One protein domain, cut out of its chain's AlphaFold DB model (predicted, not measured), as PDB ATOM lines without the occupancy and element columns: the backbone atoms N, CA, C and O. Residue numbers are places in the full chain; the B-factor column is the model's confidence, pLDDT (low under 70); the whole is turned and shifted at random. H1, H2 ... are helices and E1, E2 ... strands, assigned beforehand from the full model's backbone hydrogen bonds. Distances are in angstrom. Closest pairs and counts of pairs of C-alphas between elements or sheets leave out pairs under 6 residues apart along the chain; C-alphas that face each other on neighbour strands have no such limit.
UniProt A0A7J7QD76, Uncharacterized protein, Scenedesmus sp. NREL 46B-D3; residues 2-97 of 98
ATOM      1  N   ALA A   2      40.210 -33.500 -17.780       41.44
ATOM      2  CA  ALA A   2      40.542 -33.219 -19.190       41.44
ATOM      3  C   ALA A   2      39.991 -31.878 -19.738       41.44
ATOM      4  O   ALA A   2      40.649 -31.248 -20.556       41.44
ATOM      5  N   SER A   3      38.833 -31.408 -19.247       46.22
ATOM      6  CA  SER A   3      38.164 -30.191 -19.756       46.22
ATOM      7  C   SER A   3      39.019 -28.921 -19.636       46.22
ATOM      8  O   SER A   3      39.185 -28.203 -20.609       46.22
ATOM      9  N   ALA A   4      39.653 -28.692 -18.480       46.19
ATOM     10  CA  ALA A   4      40.394 -27.451 -18.224       46.19
ATOM     11  C   ALA A   4      41.686 -27.311 -19.057       46.19
ATOM     12  O   ALA A   4      42.138 -26.201 -19.332       46.19
ATOM     13  N   ALA A   5      42.304 -28.430 -19.451       49.53
ATOM     14  CA  ALA A   5      43.507 -28.416 -20.286       49.53
ATOM     15  C   ALA A   5      43.178 -28.178 -21.769       49.53
ATOM     16  O   ALA A   5      43.977 -27.568 -22.481       49.53
ATOM     17  N   VAL A   6      42.009 -28.647 -22.216       53.38
ATOM     18  CA  VAL A   6      41.471 -28.377 -23.554       53.38
ATOM     19  C   VAL A   6      41.078 -26.902 -23.666       53.38
ATOM     20  O   VAL A   6      41.502 -26.250 -24.617       53.38
ATOM     21  N   ASP A   7      40.396 -26.351 -22.654       52.34
ATOM     22  CA  ASP A   7      40.008 -24.931 -22.611       52.34
ATOM     23  C   ASP A   7      41.223 -23.995 -22.724       52.34
ATOM     24  O   ASP A   7      41.276 -23.162 -23.628       52.34
ATOM     25  N   LYS A   8      42.277 -24.216 -21.922       55.72
ATOM     26  CA  LYS A   8      43.515 -23.412 -21.994       55.72
ATOM     27  C   LYS A   8      44.228 -23.461 -23.349       55.72
ATOM     28  O   LYS A   8      44.950 -22.534 -23.700       55.72
ATOM     29  N   ARG A   9      44.105 -24.564 -24.095       59.06
ATOM     30  CA  ARG A   9      44.736 -24.703 -25.420       59.06
ATOM     31  C   ARG A   9      43.916 -24.014 -26.497       59.06
ATOM     32  O   ARG A   9      44.502 -23.371 -27.364       59.06
ATOM     33  N   ILE A  10      42.590 -24.106 -26.418       60.22
ATOM     34  CA  ILE A  10      41.686 -23.392 -27.323       60.22
ATOM     35  C   ILE A  10      41.883 -21.879 -27.199       60.22
ATOM     36  O   ILE A  10      41.936 -21.197 -28.218       60.22
ATOM     37  N   GLU A  11      42.094 -21.381 -25.979       59.62
ATOM     38  CA  GLU A  11      42.403 -19.971 -25.703       59.62
ATOM     39  C   GLU A  11      43.683 -19.463 -26.387       59.62
ATOM     40  O   GLU A  11      43.794 -18.272 -26.666       59.62
ATOM     41  N   SER A  12      44.643 -20.345 -26.695       64.25
ATOM     42  CA  SER A  12      45.886 -19.961 -27.387       64.25
ATOM     43  C   SER A  12      45.738 -19.826 -28.907       64.25
ATOM     44  O   SER A  12      46.591 -19.214 -29.556       64.25
ATOM     45  N   TYR A  13      44.659 -20.353 -29.499       73.19
ATOM     46  CA  TYR A  13      44.437 -20.246 -30.940       73.19
ATOM     47  C   TYR A  13      43.925 -18.858 -31.310       73.19
ATOM     48  O   TYR A  13      42.777 -18.508 -31.050       73.19
ATOM     49  N   ARG A  14      44.754 -18.088 -32.019       73.00
ATOM     50  CA  ARG A  14      44.372 -16.762 -32.540       73.00
ATOM     51  C   ARG A  14      43.340 -16.820 -33.659       73.00
ATOM     52  O   ARG A  14      42.672 -15.832 -33.951       73.00
ATOM     53  N   ARG A  15      43.217 -17.975 -34.314       82.44
ATOM     54  CA  ARG A  15      42.262 -18.182 -35.394       82.44
ATOM     55  C   ARG A  15      41.606 -19.540 -35.267       82.44
ATOM     56  O   ARG A  15      42.273 -20.573 -35.276       82.44
ATOM     57  N   ILE A  16      40.284 -19.524 -35.186       86.06
ATOM     58  CA  ILE A  16      39.460 -20.715 -35.022       86.06
ATOM     59  C   ILE A  16      38.464 -20.774 -36.176       86.06
ATOM     60  O   ILE A  16      37.770 -19.802 -36.462       86.06
ATOM     61  N   SER A  17      38.376 -21.921 -36.840       88.38
ATOM     62  CA  SER A  17      37.367 -22.169 -37.874       88.38
ATOM     63  C   SER A  17      36.474 -23.323 -37.440       88.38
ATOM     64  O   SER A  17      36.967 -24.392 -37.093       88.38
ATOM     65  N   ILE A  18      35.163 -23.119 -37.452       88.69
ATOM     66  CA  ILE A  18      34.170 -24.125 -37.083       88.69
ATOM     67  C   ILE A  18      33.500 -24.615 -38.355       88.69
ATOM     68  O   ILE A  18      32.858 -23.843 -39.070       88.69
ATOM     69  N   TYR A  19      33.613 -25.909 -38.610       89.88
ATOM     70  CA  TYR A  19      32.954 -26.590 -39.706       89.88
ATOM     71  C   TYR A  19      31.890 -27.547 -39.185       89.88
ATOM     72  O   TYR A  19      32.032 -28.127 -38.111       89.88
ATOM     73  N   GLY A  20      30.832 -27.745 -39.959       89.12
ATOM     74  CA  GLY A  20      29.764 -28.675 -39.627       89.12
ATOM     75  C   GLY A  20      29.424 -29.616 -40.763       89.12
ATOM     76  O   GLY A  20      29.483 -29.262 -41.940       89.12
ATOM     77  N   THR A  21      29.026 -30.818 -40.378       88.06
ATOM     78  CA  THR A  21      28.313 -31.780 -41.215       88.06
ATOM     79  C   THR A  21      26.917 -31.994 -40.624       88.06
ATOM     80  O   THR A  21      26.568 -31.399 -39.603       88.06
ATOM     81  N   LYS A  22      26.105 -32.877 -41.221       82.00
ATOM     82  CA  LYS A  22      24.764 -33.203 -40.699       82.00
ATOM     83  C   LYS A  22      24.767 -33.722 -39.251       82.00
ATOM     84  O   LYS A  22      23.760 -33.582 -38.569       82.00
ATOM     85  N   SER A  23      25.869 -34.313 -38.777       78.62
ATOM     86  CA  SER A  23      25.933 -34.985 -37.467       78.62
ATOM     87  C   SER A  23      27.149 -34.621 -36.606       78.62
ATOM     88  O   SER A  23      27.254 -35.072 -35.463       78.62
ATOM     89  N   ARG A  24      28.093 -33.824 -37.122       84.69
ATOM     90  CA  ARG A  24      29.348 -33.510 -36.423       84.69
ATOM     91  C   ARG A  24      29.755 -32.059 -36.610       84.69
ATOM     92  O   ARG A  24      29.488 -31.467 -37.652       84.69
ATOM     93  N   LEU A  25      30.450 -31.524 -35.614       85.19
ATOM     94  CA  LEU A  25      31.159 -30.253 -35.707       85.19
ATOM     95  C   LEU A  25      32.663 -30.507 -35.611       85.19
ATOM     96  O   LEU A  25      33.115 -31.409 -34.906       85.19
ATOM     97  N   TYR A  26      33.430 -29.701 -36.326       87.81
ATOM     98  CA  TYR A  26      34.879 -29.747 -36.385       87.81
ATOM     99  C   TYR A  26      35.389 -28.347 -36.083       87.81
ATOM    100  O   TYR A  26      35.104 -27.418 -36.832       87.81
ATOM    101  N   VAL A  27      36.129 -28.182 -34.994       87.12
ATOM    102  CA  VAL A  27      36.779 -26.912 -34.665       87.12
ATOM    103  C   VAL A  27      38.245 -27.040 -35.022       87.12
ATOM    104  O   VAL A  27      38.921 -27.967 -34.590       87.12
ATOM    105  N   VAL A  28      38.723 -26.119 -35.840       88.62
ATOM    106  CA  VAL A  28      40.089 -26.086 -36.339       88.62
ATOM    107  C   VAL A  28      40.779 -24.901 -35.694       88.62
ATOM    108  O   VAL A  28      40.473 -23.753 -36.016       88.62
ATOM    109  N   GLY A  29      41.665 -25.195 -34.748       87.62
ATOM    110  CA  GLY A  29      42.505 -24.208 -34.086       87.62
ATOM    111  C   GLY A  29      43.802 -24.036 -34.860       87.62
ATOM    112  O   GLY A  29      44.527 -25.012 -35.068       87.62
ATOM    113  N   HIS A  30      44.081 -22.814 -35.302       84.81
ATOM    114  CA  HIS A  30      45.326 -22.471 -35.974       84.81
ATOM    115  C   HIS A  30      46.279 -21.808 -34.986       84.81
ATOM    116  O   HIS A  30      45.928 -20.822 -34.332       84.81
ATOM    117  N   ASP A  31      47.494 -22.338 -34.922       82.25
ATOM    118  CA  ASP A  31      48.616 -21.717 -34.240       82.25
ATOM    119  C   ASP A  31      49.565 -21.158 -35.302       82.25
ATOM    120  O   ASP A  31      50.352 -21.880 -35.918       82.25
ATOM    121  N   GLU A  32      49.436 -19.858 -35.561       74.94
ATOM    122  CA  GLU A  32      50.244 -19.163 -36.565       74.94
ATOM    123  C   GLU A  32      51.708 -19.011 -36.127       74.94
ATOM    124  O   GLU A  32      52.579 -18.902 -36.986       74.94
ATOM    125  N   GLN A  33      52.001 -19.048 -34.820       76.31
ATOM    126  CA  GLN A  33      53.374 -18.940 -34.317       76.31
ATOM    127  C   GLN A  33      54.146 -20.238 -34.534       76.31
ATOM    128  O   GLN A  33      55.311 -20.214 -34.924       76.31
ATOM    129  N   LEU A  34      53.492 -21.372 -34.287       80.31
ATOM    130  CA  LEU A  34      54.084 -22.694 -34.459       80.31
ATOM    131  C   LEU A  34      53.883 -23.257 -35.872       80.31
ATOM    132  O   LEU A  34      54.461 -24.290 -36.201       80.31
ATOM    133  N   GLY A  35      53.074 -22.603 -36.712       82.94
ATOM    134  CA  GLY A  35      52.764 -23.078 -38.060       82.94
ATOM    135  C   GLY A  35      52.023 -24.417 -38.050       82.94
ATOM    136  O   GLY A  35      52.199 -25.228 -38.959       82.94
ATOM    137  N   ILE A  36      51.218 -24.667 -37.016       85.38
ATOM    138  CA  ILE A  36      50.476 -25.917 -36.831       85.38
ATOM    139  C   ILE A  36      48.977 -25.661 -36.722       85.38
ATOM    140  O   ILE A  36      48.489 -24.553 -36.508       85.38
ATOM    141  N   CYS A  37      48.234 -26.740 -36.861       85.81
ATOM    142  CA  CYS A  37      46.798 -26.788 -36.782       85.81
ATOM    143  C   CYS A  37      46.378 -28.009 -35.963       85.81
ATOM    144  O   CYS A  37      46.992 -29.077 -36.046       85.81
ATOM    145  N   ARG A  38      45.312 -27.862 -35.178       87.12
ATOM    146  CA  ARG A  38      44.653 -28.985 -34.504       87.12
ATOM    147  C   ARG A  38      43.176 -29.012 -34.824       87.12
ATOM    148  O   ARG A  38      42.562 -27.976 -35.070       87.12
ATOM    149  N   ILE A  39      42.613 -30.214 -34.807       87.06
ATOM    150  CA  ILE A  39      41.208 -30.455 -35.117       87.06
ATOM    151  C   ILE A  39      40.543 -31.072 -33.890       87.06
ATOM    152  O   ILE A  39      40.911 -32.148 -33.435       87.06
ATOM    153  N   LEU A  40      39.525 -30.402 -33.375       85.19
ATOM    154  CA  LEU A  40      38.647 -30.901 -32.326       85.19
ATOM    155  C   LEU A  40      37.362 -31.398 -32.984       85.19
ATOM    156  O   LEU A  40      36.766 -30.696 -33.804       85.19
ATOM    157  N   LYS A  41      36.929 -32.610 -32.642       84.19
ATOM    158  CA  LYS A  41      35.730 -33.234 -33.210       84.19
ATOM    159  C   LYS A  41      34.653 -33.296 -32.140       84.19
ATOM    160  O   LYS A  41      34.860 -33.879 -31.080       84.19
ATOM    161  N   PHE A  42      33.485 -32.756 -32.452       79.75
ATOM    162  CA  PHE A  42      32.325 -32.780 -31.574       79.75
ATOM    163  C   PHE A  42      31.235 -33.613 -32.231       79.75
ATOM    164  O   PHE A  42      30.890 -33.411 -33.402       79.75
ATOM    165  N   ARG A  43      30.681 -34.565 -31.483       72.31
ATOM    166  CA  ARG A  43      29.471 -35.272 -31.911       72.31
ATOM    167  C   ARG A  43      28.261 -34.475 -31.435       72.31
ATOM    168  O   ARG A  43      28.213 -34.091 -30.269       72.31
ATOM    169  N   ARG A  44      27.285 -34.241 -32.319       65.81
ATOM    170  CA  ARG A  44      25.944 -33.854 -31.867       65.81
ATOM    171  C   ARG A  44      25.315 -35.100 -31.249       65.81
ATOM    172  O   ARG A  44      25.030 -36.047 -31.974       65.81
ATOM    173  N   GLN A  45      25.183 -35.128 -29.929       61.34
ATOM    174  CA  GLN A  45      24.246 -36.037 -29.275       61.34
ATOM    175  C   GLN A  45      22.857 -35.382 -29.262       61.34
ATOM    176  O   GLN A  45      22.764 -34.162 -29.397       61.34
ATOM    177  N   ASP A  46      21.788 -36.158 -29.074       54.91
ATOM    178  CA  ASP A  46      20.394 -35.676 -28.996       54.91
ATOM    179  C   ASP A  46      20.091 -34.824 -27.733       54.91
ATOM    180  O   ASP A  46      18.949 -34.713 -27.295       54.91
ATOM    181  N   GLY A  47      21.108 -34.203 -27.125       59.03
ATOM    182  CA  GLY A  47      21.002 -33.370 -25.927       59.03
ATOM    183  C   GLY A  47      21.979 -32.183 -25.935       59.03
ATOM    184  O   GLY A  47      22.812 -32.064 -26.832       59.03
ATOM    185  N   PRO A  48      21.927 -31.299 -24.922       53.41
ATOM    186  CA  PRO A  48      22.712 -30.055 -24.870       53.41
ATOM    187  C   PRO A  48      24.215 -30.266 -24.619       53.41
ATOM    188  O   PRO A  48      24.975 -29.306 -24.517       53.41
ATOM    189  N   ARG A  49      24.659 -31.517 -24.472       52.03
ATOM    190  CA  ARG A  49      26.028 -31.864 -24.093       52.03
ATOM    191  C   ARG A  49      26.795 -32.305 -25.335       52.03
ATOM    192  O   ARG A  49      26.468 -33.324 -25.938       52.03
ATOM    193  N   LEU A  50      27.812 -31.538 -25.724       61.88
ATOM    194  CA  LEU A  50      28.734 -31.953 -26.780       61.88
ATOM    195  C   LEU A  50      29.813 -32.849 -26.189       61.88
ATOM    196  O   LEU A  50      30.572 -32.416 -25.321       61.88
ATOM    197  N   ASP A  51      29.935 -34.064 -26.710       66.25
ATOM    198  CA  ASP A  51      31.136 -34.856 -26.474       66.25
ATOM    199  C   ASP A  51      32.271 -34.290 -27.322       66.25
ATOM    200  O   ASP A  51      32.279 -34.424 -28.553       66.25
ATOM    201  N   VAL A  52      33.220 -33.644 -26.647       67.44
ATOM    202  CA  VAL A  52      34.449 -33.124 -27.246       67.44
ATOM    203  C   VAL A  52      35.480 -34.243 -27.304       67.44
ATOM    204  O   VAL A  52      35.871 -34.791 -26.275       67.44
ATOM    205  N   VAL A  53      35.953 -34.562 -28.505       73.88
ATOM    206  CA  VAL A  53      37.082 -35.471 -28.712       73.88
ATOM    207  C   VAL A  53      38.176 -34.699 -29.446       73.88
ATOM    208  O   VAL A  53      38.023 -34.361 -30.622       73.88
ATOM    209  N   GLU A  54      39.271 -34.395 -28.746       68.06
ATOM    210  CA  GLU A  54      40.471 -33.822 -29.369       68.06
ATOM    211  C   GLU A  54      41.118 -34.878 -30.266       68.06
ATOM    212  O   GLU A  54      41.306 -36.026 -29.854       68.06
ATOM    213  N   ASP A  55      41.424 -34.505 -31.510       76.12
ATOM    214  CA  ASP A  55      42.300 -35.328 -32.331       76.12
ATOM    215  C   ASP A  55      43.710 -35.236 -31.727       76.12
ATOM    216  O   ASP A  55      44.245 -34.130 -31.623       76.12
ATOM    217  N   PRO A  56      44.317 -36.352 -31.285       73.00
ATOM    218  CA  PRO A  56      45.631 -36.315 -30.648       73.00
ATOM    219  C   PRO A  56      46.740 -35.870 -31.612       73.00
ATOM    220  O   PRO A  56      47.865 -35.614 -31.180       73.00
ATOM    221  N   LEU A  57      46.450 -35.805 -32.915       81.06
ATOM    222  CA  LEU A  57      47.402 -35.436 -33.946       81.06
ATOM    223  C   LEU A  57      47.506 -33.916 -34.109       81.06
ATOM    224  O   LEU A  57      46.521 -33.177 -34.155       81.06
ATOM    225  N   VAL A  58      48.748 -33.464 -34.258       83.06
ATOM    226  CA  VAL A  58      49.084 -32.107 -34.685       83.06
ATOM    227  C   VAL A  58      49.347 -32.141 -36.182       83.06
ATOM    228  O   VAL A  58      50.097 -32.991 -36.659       83.06
ATOM    229  N   TYR A  59      48.737 -31.219 -36.915       86.44
ATOM    230  CA  TYR A  59      48.819 -31.154 -38.367       86.44
ATOM    231  C   TYR A  59      49.522 -29.879 -38.818       86.44
ATOM    232  O   TYR A  59      49.440 -28.845 -38.157       86.44
ATOM    233  N   SER A  60      50.141 -29.913 -39.994       88.31
ATOM    234  CA  SER A  60      50.429 -28.685 -40.738       88.31
ATOM    235  C   SER A  60      49.131 -28.081 -41.315       88.31
ATOM    236  O   SER A  60      48.116 -28.779 -41.435       88.31
ATOM    237  N   PRO A  61      49.122 -26.799 -41.726       85.38
ATOM    238  CA  PRO A  61      47.959 -26.175 -42.365       85.38
ATOM    239  C   PRO A  61      47.472 -26.934 -43.612       85.38
ATOM    240  O   PRO A  61      46.267 -27.087 -43.839       85.38
ATOM    241  N   GLU A  62      48.407 -27.472 -44.395       88.88
ATOM    242  CA  GLU A  62      48.127 -28.280 -45.583       88.88
ATOM    243  C   GLU A  62      47.471 -29.611 -45.211       88.88
ATOM    244  O   GLU A  62      46.441 -29.985 -45.776       88.88
ATOM    245  N   GLN A  63      48.015 -30.303 -44.206       90.62
ATOM    246  CA  GLN A  63      47.442 -31.550 -43.706       90.62
ATOM    247  C   GLN A  63      46.035 -31.335 -43.144       90.62
ATOM    248  O   GLN A  63      45.138 -32.120 -43.443       90.62
ATOM    249  N   CYS A  64      45.806 -30.245 -42.409       88.88
ATOM    250  CA  CYS A  64      44.467 -29.886 -41.949       88.88
ATOM    251  C   CYS A  64      43.495 -29.681 -43.113       88.88
ATOM    252  O   CYS A  64      42.380 -30.200 -43.084       88.88
ATOM    253  N   THR A  65      43.929 -28.997 -44.172       88.69
ATOM    254  CA  THR A  65      43.119 -28.811 -45.383       88.69
ATOM    255  C   THR A  65      42.764 -30.154 -46.027       88.69
ATOM    256  O   THR A  65      41.608 -30.384 -46.386       88.69
ATOM    257  N   LEU A  66      43.723 -31.081 -46.111       92.44
ATOM    258  CA  LEU A  66      43.486 -32.431 -46.627       92.44
ATOM    259  C   LEU A  66      42.507 -33.231 -45.757       92.44
ATOM    260  O   LEU A  66      41.650 -33.934 -46.297       92.44
ATOM    261  N   VAL A  67      42.597 -33.119 -44.428       90.31
ATOM    262  CA  VAL A  67      41.656 -33.770 -43.504       90.31
ATOM    263  C   VAL A  67      40.244 -33.227 -43.709       90.31
ATOM    264  O   VAL A  67      39.316 -34.014 -43.885       90.31
ATOM    265  N   LEU A  68      40.071 -31.903 -43.748       89.44
ATOM    266  CA  LEU A  68      38.764 -31.278 -43.978       89.44
ATOM    267  C   LEU A  68      38.180 -31.670 -45.340       89.44
ATOM    268  O   LEU A  68      36.987 -31.955 -45.430       89.44
ATOM    269  N   ARG A  69      39.016 -31.755 -46.382       91.00
ATOM    270  CA  ARG A  69      38.582 -32.202 -47.710       91.00
ATOM    271  C   ARG A  69      38.070 -33.642 -47.687       91.00
ATOM    272  O   ARG A  69      36.975 -33.900 -48.172       91.00
ATOM    273  N   ARG A  70      38.804 -34.564 -47.056       91.06
ATOM    274  CA  ARG A  70      38.353 -35.960 -46.901       91.06
ATOM    275  C   ARG A  70      37.051 -36.050 -46.118       91.06
ATOM    276  O   ARG A  70      36.175 -36.823 -46.486       91.06
ATOM    277  N   VAL A  71      36.906 -35.250 -45.060       89.25
ATOM    278  CA  VAL A  71      35.647 -35.179 -44.310       89.25
ATOM    279  C   VAL A  71      34.517 -34.707 -45.220       89.25
ATOM    280  O   VAL A  71      33.481 -35.357 -45.236       89.25
ATOM    281  N   HIS A  72      34.716 -33.645 -46.006       88.88
ATOM    282  CA  HIS A  72      33.722 -33.140 -46.957       88.88
ATOM    283  C   HIS A  72      33.264 -34.218 -47.950       88.88
ATOM    284  O   HIS A  72      32.061 -34.412 -48.128       88.88
ATOM    285  N   GLU A  73      34.217 -34.932 -48.551       90.12
ATOM    286  CA  GLU A  73      33.968 -36.022 -49.501       90.12
ATOM    287  C   GLU A  73      33.202 -37.186 -48.843       90.12
ATOM    288  O   GLU A  73      32.251 -37.709 -49.419       90.12
ATOM    289  N   GLN A  74      33.563 -37.565 -47.613       86.69
ATOM    290  CA  GLN A  74      32.951 -38.690 -46.894       86.69
ATOM    291  C   GLN A  74      31.583 -38.368 -46.285       86.69
ATOM    292  O   GLN A  74      30.722 -39.242 -46.209       86.69
ATOM    293  N   SER A  75      31.372 -37.140 -45.805       84.12
ATOM    294  CA  SER A  75      30.121 -36.733 -45.157       84.12
ATOM    295  C   SER A  75      29.066 -36.223 -46.137       84.12
ATOM    296  O   SER A  75      27.968 -35.869 -45.703       84.12
ATOM    297  N   GLY A  76      29.391 -36.156 -47.434       80.94
ATOM    298  CA  GLY A  76      28.519 -35.586 -48.462       80.94
ATOM    299  C   GLY A  76      28.275 -34.089 -48.259       80.94
ATOM    300  O   GLY A  76      27.192 -33.593 -48.563       80.94
ATOM    301  N   GLY A  77      29.250 -33.386 -47.676       83.62
ATOM    302  CA  GLY A  77      29.159 -31.963 -47.371       83.62
ATOM    303  C   GLY A  77      29.737 -31.608 -46.004       83.62
ATOM    304  O   GLY A  77      29.289 -32.099 -44.965       83.62
ATOM    305  N   LEU A  78      30.714 -30.708 -46.031       90.19
ATOM    306  CA  LEU A  78      31.280 -29.995 -44.891       90.19
ATOM    307  C   LEU A  78      31.098 -28.500 -45.152       90.19
ATOM    308  O   LEU A  78      31.510 -28.015 -46.206       90.19
ATOM    309  N   GLN A  79      30.477 -27.796 -44.213       89.31
ATOM    310  CA  GLN A  79      30.146 -26.376 -44.323       89.31
ATOM    311  C   GLN A  79      30.952 -25.574 -43.311       89.31
ATOM    312  O   GLN A  79      31.093 -26.001 -42.167       89.31
ATOM    313  N   LEU A  80      31.462 -24.410 -43.712       88.06
ATOM    314  CA  LEU A  80      32.026 -23.450 -42.768       88.06
ATOM    315  C   LEU A  80      30.866 -22.768 -42.034       88.06
ATOM    316  O   LEU A  80      30.076 -22.064 -42.654       88.06
ATOM    317  N   ILE A  81      30.758 -22.996 -40.727       87.31
ATOM    318  CA  ILE A  81      29.712 -22.406 -39.881       87.31
ATOM    319  C   ILE A  81      30.156 -21.043 -39.372       87.31
ATOM    320  O   ILE A  81      29.397 -20.081 -39.413       87.31
ATOM    321  N   SER A  82      31.377 -20.969 -38.850       85.06
ATOM    322  CA  SER A  82      31.893 -19.747 -38.253       85.06
ATOM    323  C   SER A  82      33.404 -19.700 -38.360       85.06
ATOM    324  O   SER A  82      34.081 -20.729 -38.361       85.06
ATOM    325  N   LYS A  83      33.933 -18.489 -38.448       85.06
ATOM    326  CA  LYS A  83      35.360 -18.223 -38.463       85.06
ATOM    327  C   LYS A  83      35.623 -17.073 -37.515       85.06
ATOM    328  O   LYS A  83      35.052 -15.998 -37.652       85.06
ATOM    329  N   VAL A  84      36.503 -17.322 -36.568       81.19
ATOM    330  CA  VAL A  84      36.861 -16.407 -35.500       81.19
ATOM    331  C   VAL A  84      38.322 -16.037 -35.713       81.19
ATOM    332  O   VAL A  84      39.179 -16.917 -35.794       81.19
ATOM    333  N   GLN A  85      38.594 -14.750 -35.912       69.88
ATOM    334  CA  GLN A  85      39.920 -14.222 -36.269       69.88
ATOM    335  C   GLN A  85      40.354 -13.075 -35.348       69.88
ATOM    336  O   GLN A  85      41.110 -12.211 -35.774       69.88
ATOM    337  N   ASP A  86      39.841 -13.045 -34.121       57.81
ATOM    338  CA  ASP A  86      40.043 -11.939 -33.192       57.81
ATOM    339  C   ASP A  86      40.316 -12.456 -31.773       57.81
ATOM    340  O   ASP A  86      39.873 -13.543 -31.392       57.81
ATOM    341  N   GLU A  87      41.022 -11.649 -30.992       53.31
ATOM    342  CA  GLU A  87      41.377 -11.843 -29.581       53.31
ATOM    343  C   GLU A  87      40.143 -11.927 -28.656       53.31
ATOM    344  O   GLU A  87      40.211 -12.486 -27.563       53.31
ATOM    345  N   LEU A  88      38.965 -11.509 -29.139       54.09
ATOM    346  CA  LEU A  88      37.657 -11.720 -28.499       54.09
ATOM    347  C   LEU A  88      37.027 -13.099 -28.788       54.09
ATOM    348  O   LEU A  88      35.914 -13.399 -28.343       54.09
ATOM    349  N   GLY A  89      37.723 -13.957 -29.531       49.81
ATOM    350  CA  GLY A  89      37.176 -15.186 -30.093       49.81
ATOM    351  C   GLY A  89      36.677 -16.229 -29.097       49.81
ATOM    352  O   GLY A  89      35.711 -16.939 -29.376       49.81
ATOM    353  N   VAL A  90      37.279 -16.283 -27.911       48.88
ATOM    354  CA  VAL A  90      36.897 -17.221 -26.843       48.88
ATOM    355  C   VAL A  90      35.574 -16.801 -26.188       48.88
ATOM    356  O   VAL A  90      34.700 -17.635 -25.951       48.88
ATOM    357  N   TRP A  91      35.362 -15.494 -25.995       51.06
ATOM    358  CA  TRP A  91      34.109 -14.944 -25.460       51.06
ATOM    359  C   TRP A  91      32.940 -15.089 -26.444       51.06
ATOM    360  O   TRP A  91      31.791 -15.241 -26.031       51.06
ATOM    361  N   GLY A  92      33.228 -15.101 -27.750       47.62
ATOM    362  CA  GLY A  92      32.237 -15.354 -28.797       47.62
ATOM    363  C   GLY A  92      31.674 -16.779 -28.770       47.62
ATOM    364  O   GLY A  92      30.473 -16.960 -28.956       47.62
ATOM    365  N   ILE A  93      32.501 -17.789 -28.473       52.69
ATOM    366  CA  ILE A  93      32.051 -19.190 -28.391       52.69
ATOM    367  C   ILE A  93      31.095 -19.370 -27.209       52.69
ATOM    368  O   ILE A  93      30.061 -20.017 -27.359       52.69
ATOM    369  N   HIS A  94      31.362 -18.719 -26.075       50.25
ATOM    370  CA  HIS A  94      30.474 -18.756 -24.910       50.25
ATOM    371  C   HIS A  94      29.074 -18.174 -25.189       50.25
ATOM    372  O   HIS A  94      28.111 -18.527 -24.513       50.25
ATOM    373  N   ARG A  95      28.964 -17.312 -26.208       41.50
ATOM    374  CA  ARG A  95      27.737 -16.629 -26.633       41.50
ATOM    375  C   ARG A  95      26.987 -17.349 -27.766       41.50
ATOM    376  O   ARG A  95      25.850 -17.005 -28.047       41.50
ATOM    377  N   ILE A  96      27.617 -18.333 -28.414       48.47
ATOM    378  CA  ILE A  96      27.002 -19.186 -29.453       48.47
ATOM    379  C   ILE A  96      26.275 -20.397 -28.829       48.47
ATOM    380  O   ILE A  96      25.457 -21.032 -29.488       48.47
ATOM    381  N   TRP A  97      26.535 -20.695 -27.551       42.44
ATOM    382  CA  TRP A  97      25.935 -21.805 -26.797       42.44
ATOM    383  C   TRP A  97      24.984 -21.347 -25.668       42.44
ATOM    384  O   TRP A  97      24.782 -22.100 -24.715       42.44
TER     385      TRP A  97
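Overview. This is residues 2 to 97 of the 98 residues of an uncharacterized protein of Scenedesmus sp. NREL 46B-D3 (UniProt A0A7J7QD76). A strongly twisted sheet of five strands makes the core, with the long helix H2 laid along one face and the short helix H1 over part of the opposite face. A second short helix, H3, only grazes the sheet near E5 and E1. The printed part has 96 residues, with three named helices and five named strands in the order H1 E1 E2 E3 E4 H2 E5 H3, and its class is mixed, helices and strands. The sheet runs E4 E3 E2 E1 E5, all antiparallel. The whole is compact and rounded, with a radius of gyration of the C-alphas of 12.9 A and spans of 32 by 32 by 24 A.

Arrangement. E1, residues 15 to 20, E2, residues 24 to 31, E3, residues 36 to 43, and E4, residues 51 to 54, form a meander, each strand the antiparallel neighbour of the one before. E2 and E3 are a hairpin, with N 27 and O 40 2.9 A apart, within hydrogen-bond range. In the hairpin of E1 and E2, N 19 and O 26 are 2.8 A apart; in that of E3 and E4, N 53 and O 41 are 2.9 A apart. E5, residues 79 to 84, is an edge strand antiparallel to E1, with N 18 and O 82 2.8 A apart. H2, residues 61 to 75, is on the sheet at a height of 9.6 A, over E2 and only just over E1, where 3 of its C-alphas fall. It runs along the strands, at 6 degrees to E2 on the local plane. Its closest C-alphas to E3 are those of Pro 61 and Cys 37, 5.7 A. H1, residues 2 to 10, is on the opposite face, at a height of 9.9 A. The C-alphas of Ile 10 and Gly 29, the closest of H1 and E2, are 6.9 A apart. H3, residues 89 to 96, only grazes the sheet with residues 89 to 93. H1 and H2 have every O i to N i+4 pair within hydrogen-bond range; H3 has 2 of 4.

Along the chain. H1 begins at C-alpha 2, (40.542, -33.219, -19.190). E2 and E3 measure 22.7 A and 23.5 A from first to last C-alpha, and H2 measures 20.9 A. H2 begins at C-alpha 61, (47.959, -26.175, -42.365), and H3 ends at C-alpha 96, (27.002, -19.186, -29.453).

Size, cuts and confidence. The two C-alphas farthest apart, those of Gln 33 and Asp 46, are 37.4 A apart. The printed part has no cut, and no link is long. Mean pLDDT of the printed part is 74.2; residues 2 to 12, 44 to 52, 54 and 85 to 97 are under 70.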